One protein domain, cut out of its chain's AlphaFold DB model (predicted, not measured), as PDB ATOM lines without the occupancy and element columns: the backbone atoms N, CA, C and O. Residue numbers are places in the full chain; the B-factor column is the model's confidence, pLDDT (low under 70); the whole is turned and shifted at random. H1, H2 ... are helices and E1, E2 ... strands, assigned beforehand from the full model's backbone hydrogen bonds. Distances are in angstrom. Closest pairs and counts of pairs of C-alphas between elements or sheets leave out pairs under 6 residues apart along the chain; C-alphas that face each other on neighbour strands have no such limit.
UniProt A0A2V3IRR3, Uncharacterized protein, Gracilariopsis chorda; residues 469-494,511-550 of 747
ATOM      1  N   TRP A 469      -2.501  85.232   0.533       81.19
ATOM      2  CA  TRP A 469      -2.896  83.848   0.245       81.19
ATOM      3  C   TRP A 469      -4.286  83.716  -0.391       81.19
ATOM      4  O   TRP A 469      -4.602  82.659  -0.925       81.19
ATOM      5  N   GLN A 470      -5.101  84.777  -0.354       83.81
ATOM      6  CA  GLN A 470      -6.410  84.819  -1.020       83.81
ATOM      7  C   GLN A 470      -6.280  85.069  -2.525       83.81
ATOM      8  O   GLN A 470      -7.224  84.827  -3.263       83.81
ATOM      9  N   ARG A 471      -5.126  85.567  -2.988       85.12
ATOM     10  CA  ARG A 471      -4.856  85.755  -4.415       85.12
ATOM     11  C   ARG A 471      -4.259  84.486  -4.995       85.12
ATOM     12  O   ARG A 471      -3.194  84.046  -4.554       85.12
ATOM     13  N   GLU A 472      -4.942  83.932  -5.981       84.56
ATOM     14  CA  GLU A 472      -4.591  82.670  -6.628       84.56
ATOM     15  C   GLU A 472      -3.177  82.726  -7.233       84.56
ATOM     16  O   GLU A 472      -2.362  81.825  -7.026       84.56
ATOM     17  N   GLU A 473      -2.802  83.857  -7.841       83.50
ATOM     18  CA  GLU A 473      -1.506  84.030  -8.507       83.50
ATOM     19  C   GLU A 473      -0.324  83.924  -7.537       83.50
ATOM     20  O   GLU A 473       0.751  83.432  -7.889       83.50
ATOM     21  N   ASN A 474      -0.511  84.362  -6.290       84.12
ATOM     22  CA  ASN A 474       0.529  84.286  -5.269       84.12
ATOM     23  C   ASN A 474       0.790  82.838  -4.847       84.12
ATOM     24  O   ASN A 474       1.943  82.455  -4.643       84.12
ATOM     25  N   VAL A 475      -0.267  82.031  -4.751       86.19
ATOM     26  CA  VAL A 475      -0.160  80.604  -4.428       86.19
ATOM     27  C   VAL A 475       0.575  79.872  -5.552       86.19
ATOM     28  O   VAL A 475       1.508  79.117  -5.281       86.19
ATOM     29  N   VAL A 476       0.256  80.185  -6.812       86.56
ATOM     30  CA  VAL A 476       0.960  79.657  -7.995       86.56
ATOM     31  C   VAL A 476       2.454  79.993  -7.965       86.56
ATOM     32  O   VAL A 476       3.291  79.123  -8.211       86.56
ATOM     33  N   ILE A 477       2.816  81.241  -7.646       82.38
ATOM     34  CA  ILE A 477       4.222  81.671  -7.545       82.38
ATOM     35  C   ILE A 477       4.960  80.895  -6.448       82.38
ATOM     36  O   ILE A 477       6.091  80.458  -6.664       82.38
ATOM     37  N   GLU A 478       4.339  80.706  -5.287       85.62
ATOM     38  CA  GLU A 478       4.950  80.003  -4.154       85.62
ATOM     39  C   GLU A 478       5.117  78.500  -4.413       85.62
ATOM     40  O   GLU A 478       6.164  77.940  -4.079       85.62
ATOM     41  N   ILE A 479       4.141  77.854  -5.061       84.50
ATOM     42  CA  ILE A 479       4.257  76.456  -5.516       84.50
ATOM     43  C   ILE A 479       5.404  76.329  -6.512       84.50
ATOM     44  O   ILE A 479       6.229  75.419  -6.408       84.50
ATOM     45  N   ARG A 480       5.493  77.272  -7.454       81.06
ATOM     46  CA  ARG A 480       6.571  77.306  -8.435       81.06
ATOM     47  C   ARG A 480       7.941  77.424  -7.762       81.06
ATOM     48  O   ARG A 480       8.835  76.615  -8.005       81.06
ATOM     49  N   ASP A 481       8.109  78.403  -6.887       76.50
ATOM     50  CA  ASP A 481       9.355  78.593  -6.147       76.50
ATOM     51  C   ASP A 481       9.721  77.355  -5.304       76.50
ATOM     52  O   ASP A 481      10.882  76.944  -5.273       76.50
ATOM     53  N   TYR A 482       8.732  76.708  -4.681       81.12
ATOM     54  CA  TYR A 482       8.922  75.441  -3.976       81.12
ATOM     55  C   TYR A 482       9.425  74.321  -4.905       81.12
ATOM     56  O   TYR A 482      10.444  73.697  -4.591       81.12
ATOM     57  N   MET A 483       8.783  74.103  -6.059       77.12
ATOM     58  CA  MET A 483       9.173  73.069  -7.031       77.12
ATOM     59  C   MET A 483      10.589  73.297  -7.562       77.12
ATOM     60  O   MET A 483      11.425  72.392  -7.530       77.12
ATOM     61  N   GLN A 484      10.907  74.538  -7.935       70.38
ATOM     62  CA  GLN A 484      12.236  74.918  -8.411       70.38
ATOM     63  C   GLN A 484      13.324  74.697  -7.350       70.38
ATOM     64  O   GLN A 484      14.430  74.265  -7.681       70.38
ATOM     65  N   LYS A 485      13.037  74.994  -6.076       67.12
ATOM     66  CA  LYS A 485      13.977  74.785  -4.963       67.12
ATOM     67  C   LYS A 485      14.176  73.314  -4.625       67.12
ATOM     68  O   LYS A 485      15.276  72.946  -4.219       67.12
ATOM     69  N   ARG A 486      13.126  72.500  -4.745       60.97
ATOM     70  CA  ARG A 486      13.162  71.083  -4.376       60.97
ATOM     71  C   ARG A 486      13.757  70.206  -5.471       60.97
ATOM     72  O   ARG A 486      14.638  69.405  -5.176       60.97
ATOM     73  N   TYR A 487      13.288  70.363  -6.705       59.91
ATOM     74  CA  TYR A 487      13.597  69.455  -7.812       59.91
ATOM     75  C   TYR A 487      14.520  70.061  -8.866       59.91
ATOM     76  O   TYR A 487      15.031  69.351  -9.725       59.91
ATOM     77  N   GLY A 488      14.754  71.376  -8.825       53.66
ATOM     78  CA  GLY A 488      15.567  72.059  -9.832       53.66
ATOM     79  C   GLY A 488      14.904  72.180 -11.212       53.66
ATOM     80  O   GLY A 488      15.460  72.876 -12.060       53.66
ATOM     81  N   SER A 489      13.731  71.567 -11.418       57.72
ATOM     82  CA  SER A 489      12.922  71.579 -12.643       57.72
ATOM     83  C   SER A 489      11.418  71.573 -12.312       57.72
ATOM     84  O   SER A 489      11.026  71.310 -11.175       57.72
ATOM     85  N   TRP A 490      10.593  71.878 -13.317       57.25
ATOM     86  CA  TRP A 490       9.123  71.922 -13.276       57.25
ATOM     87  C   TRP A 490       8.467  70.627 -13.788       57.25
ATOM     88  O   TRP A 490       7.241  70.534 -13.823       57.25
ATOM     89  N   GLU A 491       9.283  69.675 -14.238       54.81
ATOM     90  CA  GLU A 491       8.878  68.405 -14.849       54.81
ATOM     91  C   GLU A 491       8.698  67.303 -13.789       54.81
ATOM     92  O   GLU A 491       9.216  67.413 -12.674       54.81
ATOM     93  N   HIS A 492       7.936  66.256 -14.132       50.75
ATOM     94  CA  HIS A 492       7.526  65.179 -13.222       50.75
ATOM     95  C   HIS A 492       8.713  64.597 -12.429       50.75
ATOM     96  O   HIS A 492       9.699  64.161 -13.032       50.75
ATOM     97  N   PRO A 493       8.635  64.496 -11.089       47.28
ATOM     98  CA  PRO A 493       9.612  63.739 -10.319       47.28
ATOM     99  C   PRO A 493       9.388  62.245 -10.594       47.28
ATOM    100  O   PRO A 493       8.437  61.679 -10.080       47.28
ATOM    101  N   GLY A 494      10.186  61.612 -11.460       43.59
ATOM    102  CA  GLY A 494      10.183  60.143 -11.601       43.59
ATOM    103  C   GLY A 494      10.124  59.552 -13.013       43.59
ATOM    104  O   GLY A 494      10.390  58.362 -13.147       43.59
ATOM    105  N   MET A 511       2.355  70.556 -16.286       67.75
ATOM    106  CA  MET A 511       2.970  71.144 -15.101       67.75
ATOM    107  C   MET A 511       2.354  70.484 -13.869       67.75
ATOM    108  O   MET A 511       1.136  70.466 -13.761       67.75
ATOM    109  N   TYR A 512       3.147  69.949 -12.942       74.69
ATOM    110  CA  TYR A 512       2.601  69.190 -11.810       74.69
ATOM    111  C   TYR A 512       2.464  70.023 -10.531       74.69
ATOM    112  O   TYR A 512       3.376  70.779 -10.181       74.69
ATOM    113  N   ILE A 513       1.355  69.852  -9.802       80.44
ATOM    114  CA  ILE A 513       1.196  70.361  -8.433       80.44
ATOM    115  C   ILE A 513       1.531  69.259  -7.407       80.44
ATOM    116  O   ILE A 513       1.046  68.131  -7.538       80.44
ATOM    117  N   PRO A 514       2.357  69.549  -6.382       76.88
ATOM    118  CA  PRO A 514       2.616  68.629  -5.275       76.88
ATOM    119  C   PRO A 514       1.360  68.328  -4.469       76.88
ATOM    120  O   PRO A 514       0.590  69.241  -4.172       76.88
ATOM    121  N   ALA A 515       1.218  67.084  -4.016       76.81
ATOM    122  CA  ALA A 515       0.161  66.705  -3.090       76.81
ATOM    123  C   ALA A 515       0.231  67.501  -1.766       76.81
ATOM    124  O   ALA A 515       1.299  67.933  -1.311       76.81
ATOM    125  N   ILE A 516      -0.928  67.706  -1.131       72.81
ATOM    126  CA  ILE A 516      -1.057  68.496   0.106       72.81
ATOM    127  C   ILE A 516      -0.192  67.928   1.239       72.81
ATOM    128  O   ILE A 516       0.483  68.674   1.955       72.81
ATOM    129  N   ASP A 517      -0.180  66.607   1.395       59.00
ATOM    130  CA  ASP A 517       0.601  65.903   2.411       59.00
ATOM    131  C   ASP A 517       2.106  66.143   2.226       59.00
ATOM    132  O   ASP A 517       2.850  66.347   3.189       59.00
ATOM    133  N   MET A 518       2.553  66.191   0.976       63.09
ATOM    134  CA  MET A 518       3.929  66.455   0.614       63.09
ATOM    135  C   MET A 518       4.342  67.879   1.005       63.09
ATOM    136  O   MET A 518       5.377  68.064   1.656       63.09
ATOM    137  N   LEU A 519       3.507  68.876   0.696       71.44
ATOM    138  CA  LEU A 519       3.730  70.262   1.117       71.44
ATOM    139  C   LEU A 519       3.836  70.365   2.644       71.44
ATOM    140  O   LEU A 519       4.744  71.019   3.167       71.44
ATOM    141  N   GLN A 520       2.967  69.671   3.381       65.12
ATOM    142  CA  GLN A 520       3.006  69.640   4.843       65.12
ATOM    143  C   GLN A 520       4.282  68.972   5.385       65.12
ATOM    144  O   GLN A 520       4.895  69.497   6.320       65.12
ATOM    145  N   ARG A 521       4.730  67.853   4.794       54.06
ATOM    146  CA  ARG A 521       5.971  67.151   5.193       54.06
ATOM    147  C   ARG A 521       7.208  68.032   5.047       54.06
ATOM    148  O   ARG A 521       8.098  67.972   5.895       54.06
ATOM    149  N   ASP A 522       7.234  68.877   4.025       53.94
ATOM    150  CA  ASP A 522       8.343  69.794   3.758       53.94
ATOM    151  C   ASP A 522       8.249  71.127   4.513       53.94
ATOM    152  O   ASP A 522       9.095  72.009   4.346       53.94
ATOM    153  N   GLY A 523       7.237  71.285   5.373       57.78
ATOM    154  CA  GLY A 523       7.027  72.499   6.157       57.78
ATOM    155  C   GLY A 523       6.448  73.665   5.353       57.78
ATOM    156  O   GLY A 523       6.561  74.806   5.799       57.78
ATOM    157  N   ARG A 524       5.823  73.390   4.200       75.69
ATOM    158  CA  ARG A 524       5.019  74.335   3.405       75.69
ATOM    159  C   ARG A 524       3.520  74.187   3.693       75.69
ATOM    160  O   ARG A 524       2.682  74.200   2.791       75.69
ATOM    161  N   SER A 525       3.176  74.036   4.973       72.31
ATOM    162  CA  SER A 525       1.781  73.984   5.434       72.31
ATOM    163  C   SER A 525       1.015  75.276   5.135       72.31
ATOM    164  O   SER A 525      -0.207  75.258   5.112       72.31
ATOM    165  N   ASP A 526       1.724  76.381   4.900       74.75
ATOM    166  CA  ASP A 526       1.182  77.662   4.446       74.75
ATOM    167  C   ASP A 526       0.540  77.560   3.054       74.75
ATOM    168  O   ASP A 526      -0.603  77.977   2.885       74.75
ATOM    169  N   ILE A 527       1.240  76.949   2.090       82.06
ATOM    170  CA  ILE A 527       0.716  76.708   0.736       82.06
ATOM    171  C   ILE A 527      -0.459  75.730   0.801       82.06
ATOM    172  O   ILE A 527      -1.517  76.012   0.246       82.06
ATOM    173  N   ALA A 528      -0.286  74.608   1.510       77.06
ATOM    174  CA  ALA A 528      -1.335  73.605   1.685       77.06
ATOM    175  C   ALA A 528      -2.626  74.225   2.246       77.06
ATOM    176  O   ALA A 528      -3.697  74.072   1.669       77.06
ATOM    177  N   PHE A 529      -2.500  75.002   3.324       77.44
ATOM    178  CA  PHE A 529      -3.625  75.693   3.945       77.44
ATOM    179  C   PHE A 529      -4.267  76.723   3.011       77.44
ATOM    180  O   PHE A 529      -5.487  76.862   3.010       77.44
ATOM    181  N   ALA A 530      -3.474  77.456   2.224       82.62
ATOM    182  CA  ALA A 530      -4.005  78.432   1.280       82.62
ATOM    183  C   ALA A 530      -4.861  77.765   0.195       82.62
ATOM    184  O   ALA A 530      -5.966  78.234  -0.065       82.62
ATOM    185  N   ILE A 531      -4.374  76.661  -0.380       85.19
ATOM    186  CA  ILE A 531      -5.100  75.871  -1.385       85.19
ATOM    187  C   ILE A 531      -6.413  75.340  -0.798       85.19
ATOM    188  O   ILE A 531      -7.475  75.549  -1.378       85.19
ATOM    189  N   GLU A 532      -6.361  74.702   0.375       82.12
ATOM    190  CA  GLU A 532      -7.544  74.093   0.998       82.12
ATOM    191  C   GLU A 532      -8.577  75.121   1.470       82.12
ATOM    192  O   GLU A 532      -9.774  74.855   1.417       82.12
ATOM    193  N   ARG A 533      -8.140  76.288   1.961       77.88
ATOM    194  CA  ARG A 533      -9.044  77.261   2.592       77.88
ATOM    195  C   ARG A 533      -9.561  78.345   1.655       77.88
ATOM    196  O   ARG A 533     -10.658  78.843   1.888       77.88
ATOM    197  N   TYR A 534      -8.756  78.785   0.690       84.12
ATOM    198  CA  TYR A 534      -9.081  79.947  -0.144       84.12
ATOM    199  C   TYR A 534      -9.335  79.603  -1.610       84.12
ATOM    200  O   TYR A 534      -9.889  80.447  -2.305       84.12
ATOM    201  N   HIS A 535      -8.945  78.409  -2.068       87.62
ATOM    202  CA  HIS A 535      -8.980  78.049  -3.490       87.62
ATOM    203  C   HIS A 535      -9.633  76.691  -3.762       87.62
ATOM    204  O   HIS A 535      -9.267  76.005  -4.712       87.62
ATOM    205  N   ASP A 536     -10.608  76.319  -2.932       83.94
ATOM    206  CA  ASP A 536     -11.527  75.196  -3.176       83.94
ATOM    207  C   ASP A 536     -10.853  73.814  -3.299       83.94
ATOM    208  O   ASP A 536     -11.429  72.867  -3.830       83.94
ATOM    209  N   GLY A 537      -9.642  73.670  -2.748       80.31
ATOM    210  CA  GLY A 537      -8.915  72.402  -2.716       80.31
ATOM    211  C   GLY A 537      -7.983  72.178  -3.910       80.31
ATOM    212  O   GLY A 537      -7.932  72.945  -4.868       80.31
ATOM    213  N   ILE A 538      -7.166  71.123  -3.815       83.12
ATOM    214  CA  ILE A 538      -6.038  70.909  -4.734       83.12
ATOM    215  C   ILE A 538      -6.475  70.589  -6.166       83.12
ATOM    216  O   ILE A 538      -5.818  71.042  -7.097       83.12
ATOM    217  N   GLU A 539      -7.569  69.852  -6.342       81.44
ATOM    218  CA  GLU A 539      -8.069  69.441  -7.659       81.44
ATOM    219  C   GLU A 539      -8.597  70.646  -8.448       81.44
ATOM    220  O   GLU A 539      -8.153  70.894  -9.569       81.44
ATOM    221  N   GLU A 540      -9.459  71.454  -7.826       84.00
ATOM    222  CA  GLU A 540     -10.062  72.632  -8.457       84.00
ATOM    223  C   GLU A 540      -9.021  73.728  -8.727       84.00
ATOM    224  O   GLU A 540      -8.994  74.342  -9.796       84.00
ATOM    225  N   PHE A 541      -8.103  73.947  -7.779       87.75
ATOM    226  CA  PHE A 541      -6.978  74.860  -7.969       87.75
ATOM    227  C   PHE A 541      -6.041  74.389  -9.094       87.75
ATOM    228  O   PHE A 541      -5.549  75.208  -9.876       87.75
ATOM    229  N   ALA A 542      -5.791  73.081  -9.208       85.69
ATOM    230  CA  ALA A 542      -4.958  72.528 -10.271       85.69
ATOM    231  C   ALA A 542      -5.607  72.710 -11.647       85.69
ATOM    232  O   ALA A 542      -4.954  73.222 -12.560       85.69
ATOM    233  N   ALA A 543      -6.896  72.379 -11.767       83.12
ATOM    234  CA  ALA A 543      -7.662  72.517 -13.000       83.12
ATOM    235  C   ALA A 543      -7.666  73.966 -13.514       83.12
ATOM    236  O   ALA A 543      -7.354  74.208 -14.683       83.12
ATOM    237  N   ARG A 544      -7.922  74.943 -12.629       84.56
ATOM    238  CA  ARG A 544      -7.925  76.377 -12.974       84.56
ATOM    239  C   ARG A 544      -6.575  76.896 -13.460       84.56
ATOM    240  O   ARG A 544      -6.521  77.720 -14.370       84.56
ATOM    241  N   ASN A 545      -5.481  76.403 -12.882       83.69
ATOM    242  CA  ASN A 545      -4.131  76.898 -13.169       83.69
ATOM    243  C   ASN A 545      -3.359  76.046 -14.185       83.69
ATOM    244  O   ASN A 545      -2.171  76.292 -14.414       83.69
ATOM    245  N   GLY A 546      -4.015  75.059 -14.802       81.62
ATOM    246  CA  GLY A 546      -3.395  74.167 -15.780       81.62
ATOM    247  C   GLY A 546      -2.320  73.259 -15.179       81.62
ATOM    248  O   GLY A 546      -1.396  72.858 -15.891       81.62
ATOM    249  N   PHE A 547      -2.416  72.956 -13.882       82.12
ATOM    250  CA  PHE A 547      -1.595  71.931 -13.255       82.12
ATOM    251  C   PHE A 547      -2.258  70.559 -13.397       82.12
ATOM    252  O   PHE A 547      -3.468  70.419 -13.251       82.12
ATOM    253  N   GLN A 548      -1.453  69.527 -13.615       78.06
ATOM    254  CA  GLN A 548      -1.836  68.157 -13.316       78.06
ATOM    255  C   GLN A 548      -1.509  67.876 -11.852       78.06
ATOM    256  O   GLN A 548      -0.435  68.227 -11.361       78.06
ATOM    257  N   VAL A 549      -2.431  67.252 -11.129       69.31
ATOM    258  CA  VAL A 549      -2.111  66.729  -9.801       69.31
ATOM    259  C   VAL A 549      -1.084  65.623 -10.004       69.31
ATOM    260  O   VAL A 549      -1.298  64.746 -10.836       69.31
ATOM    261  N   ALA A 550       0.071  65.714  -9.337       63.16
ATOM    262  CA  ALA A 550       1.088  64.673  -9.428       63.16
ATOM    263  C   ALA A 550       0.487  63.349  -8.939       63.16
ATOM    264  O   ALA A 550       0.321  63.145  -7.736       63.16
TER     265      ALA A 550
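AT A GLANCE: This is residues 469 to 494 and 511 to 550 of the 747 residues of an uncharacterized protein of Gracilariopsis chorda (UniProt A0A2V3IRR3). One long helix, H1, runs across one side of a loop of short elements: from strand E1 through the helical hairpin of H2 and H3 and the crosswise helix H4, the loop comes back to strand E2 beside E1. H3 packs on the first half of H1, and H4 packs on the small sheet of E1 and E2. The 66 printed residues hold four named helices and two named strands in the order H1, E1, H2, H3, H4, E2; the sheet's order is E1, E2, parallel, and the class is mostly helix. The whole is compact, with a radius of gyration of the C-alphas of 10.7 A, and rounded, spanning 29 by 24 by 18 A.

IN THESE COORDINATES: H1 is residues 472 to 487, 22.5 A long, from C-alpha 472 at (-4.591, 82.670, -6.628) to C-alpha 487 at (13.597, 69.455, -7.812). After the cut come E1, residues 511 to 513, 6.9 A, and H2, residues 516 to 521, 8.8 A. H3 is residues 525 to 534, 13.6 A, and H4 residues 538 to 545, 10.5 A. E2, residues 547 to 549, 6.3 A, ends with C-alpha 549 at (-2.111, 66.729, -9.801).

HOW THE PARTS SIT: H3 is the hub, touching three helices. It touches H1, with residues 475 to 479 of H1 alone; the closest C-alphas, of Val 475 and Ile 527, are 6.5 A apart, at a shallow tilt of 29 degrees, opposite ways. H2 and H3 touch as a helical hairpin, at a shallow tilt of 23 degrees, opposite ways, with the C-alphas of Ile 516 and Ala 528 closest at 5.4 A. H3 and H4 only just touch, with 3 pairs of C-alphas within 8 A, and only at the corner by their link; the closest, of Ile 531 and Ile 538, are 6.1 A apart, and the helices are about perpendicular at 77 degrees. H1 and H4 are close but not clearly touching, with the C-alphas of Val 476 and Asn 545 closest at 7.8 A. The closest C-alphas of H4 and E2 are those of Ala 542 and Gln 548, 6.2 A apart. E1 and E2 are parallel neighbours with 50 degrees between their directions; N 548 and O 511 are 2.8 A apart and N 513 and O 548 2.9 A, within hydrogen-bond range. E1, H2, H3, H4 and E2 form a strand-helix-strand unit, two parallel neighbour strands with helices between. H1 and H2 are apart. In H1, H2, H3 and H4 every O i to N i+4 pair is within hydrogen-bond range.

THE WHOLE: The two C-alphas farthest apart, of Gln 470 and Gly 494, are 31.6 A apart. Residues 495 to 510 are not printed, and C-alphas 494 and 511 are 13.6 A apart across this cut. Of the links that are printed whole, each is tight. The mean pLDDT of the printed part is 74.4, and 19 residues are under 70, among them 485 to 494 and 520 to 523.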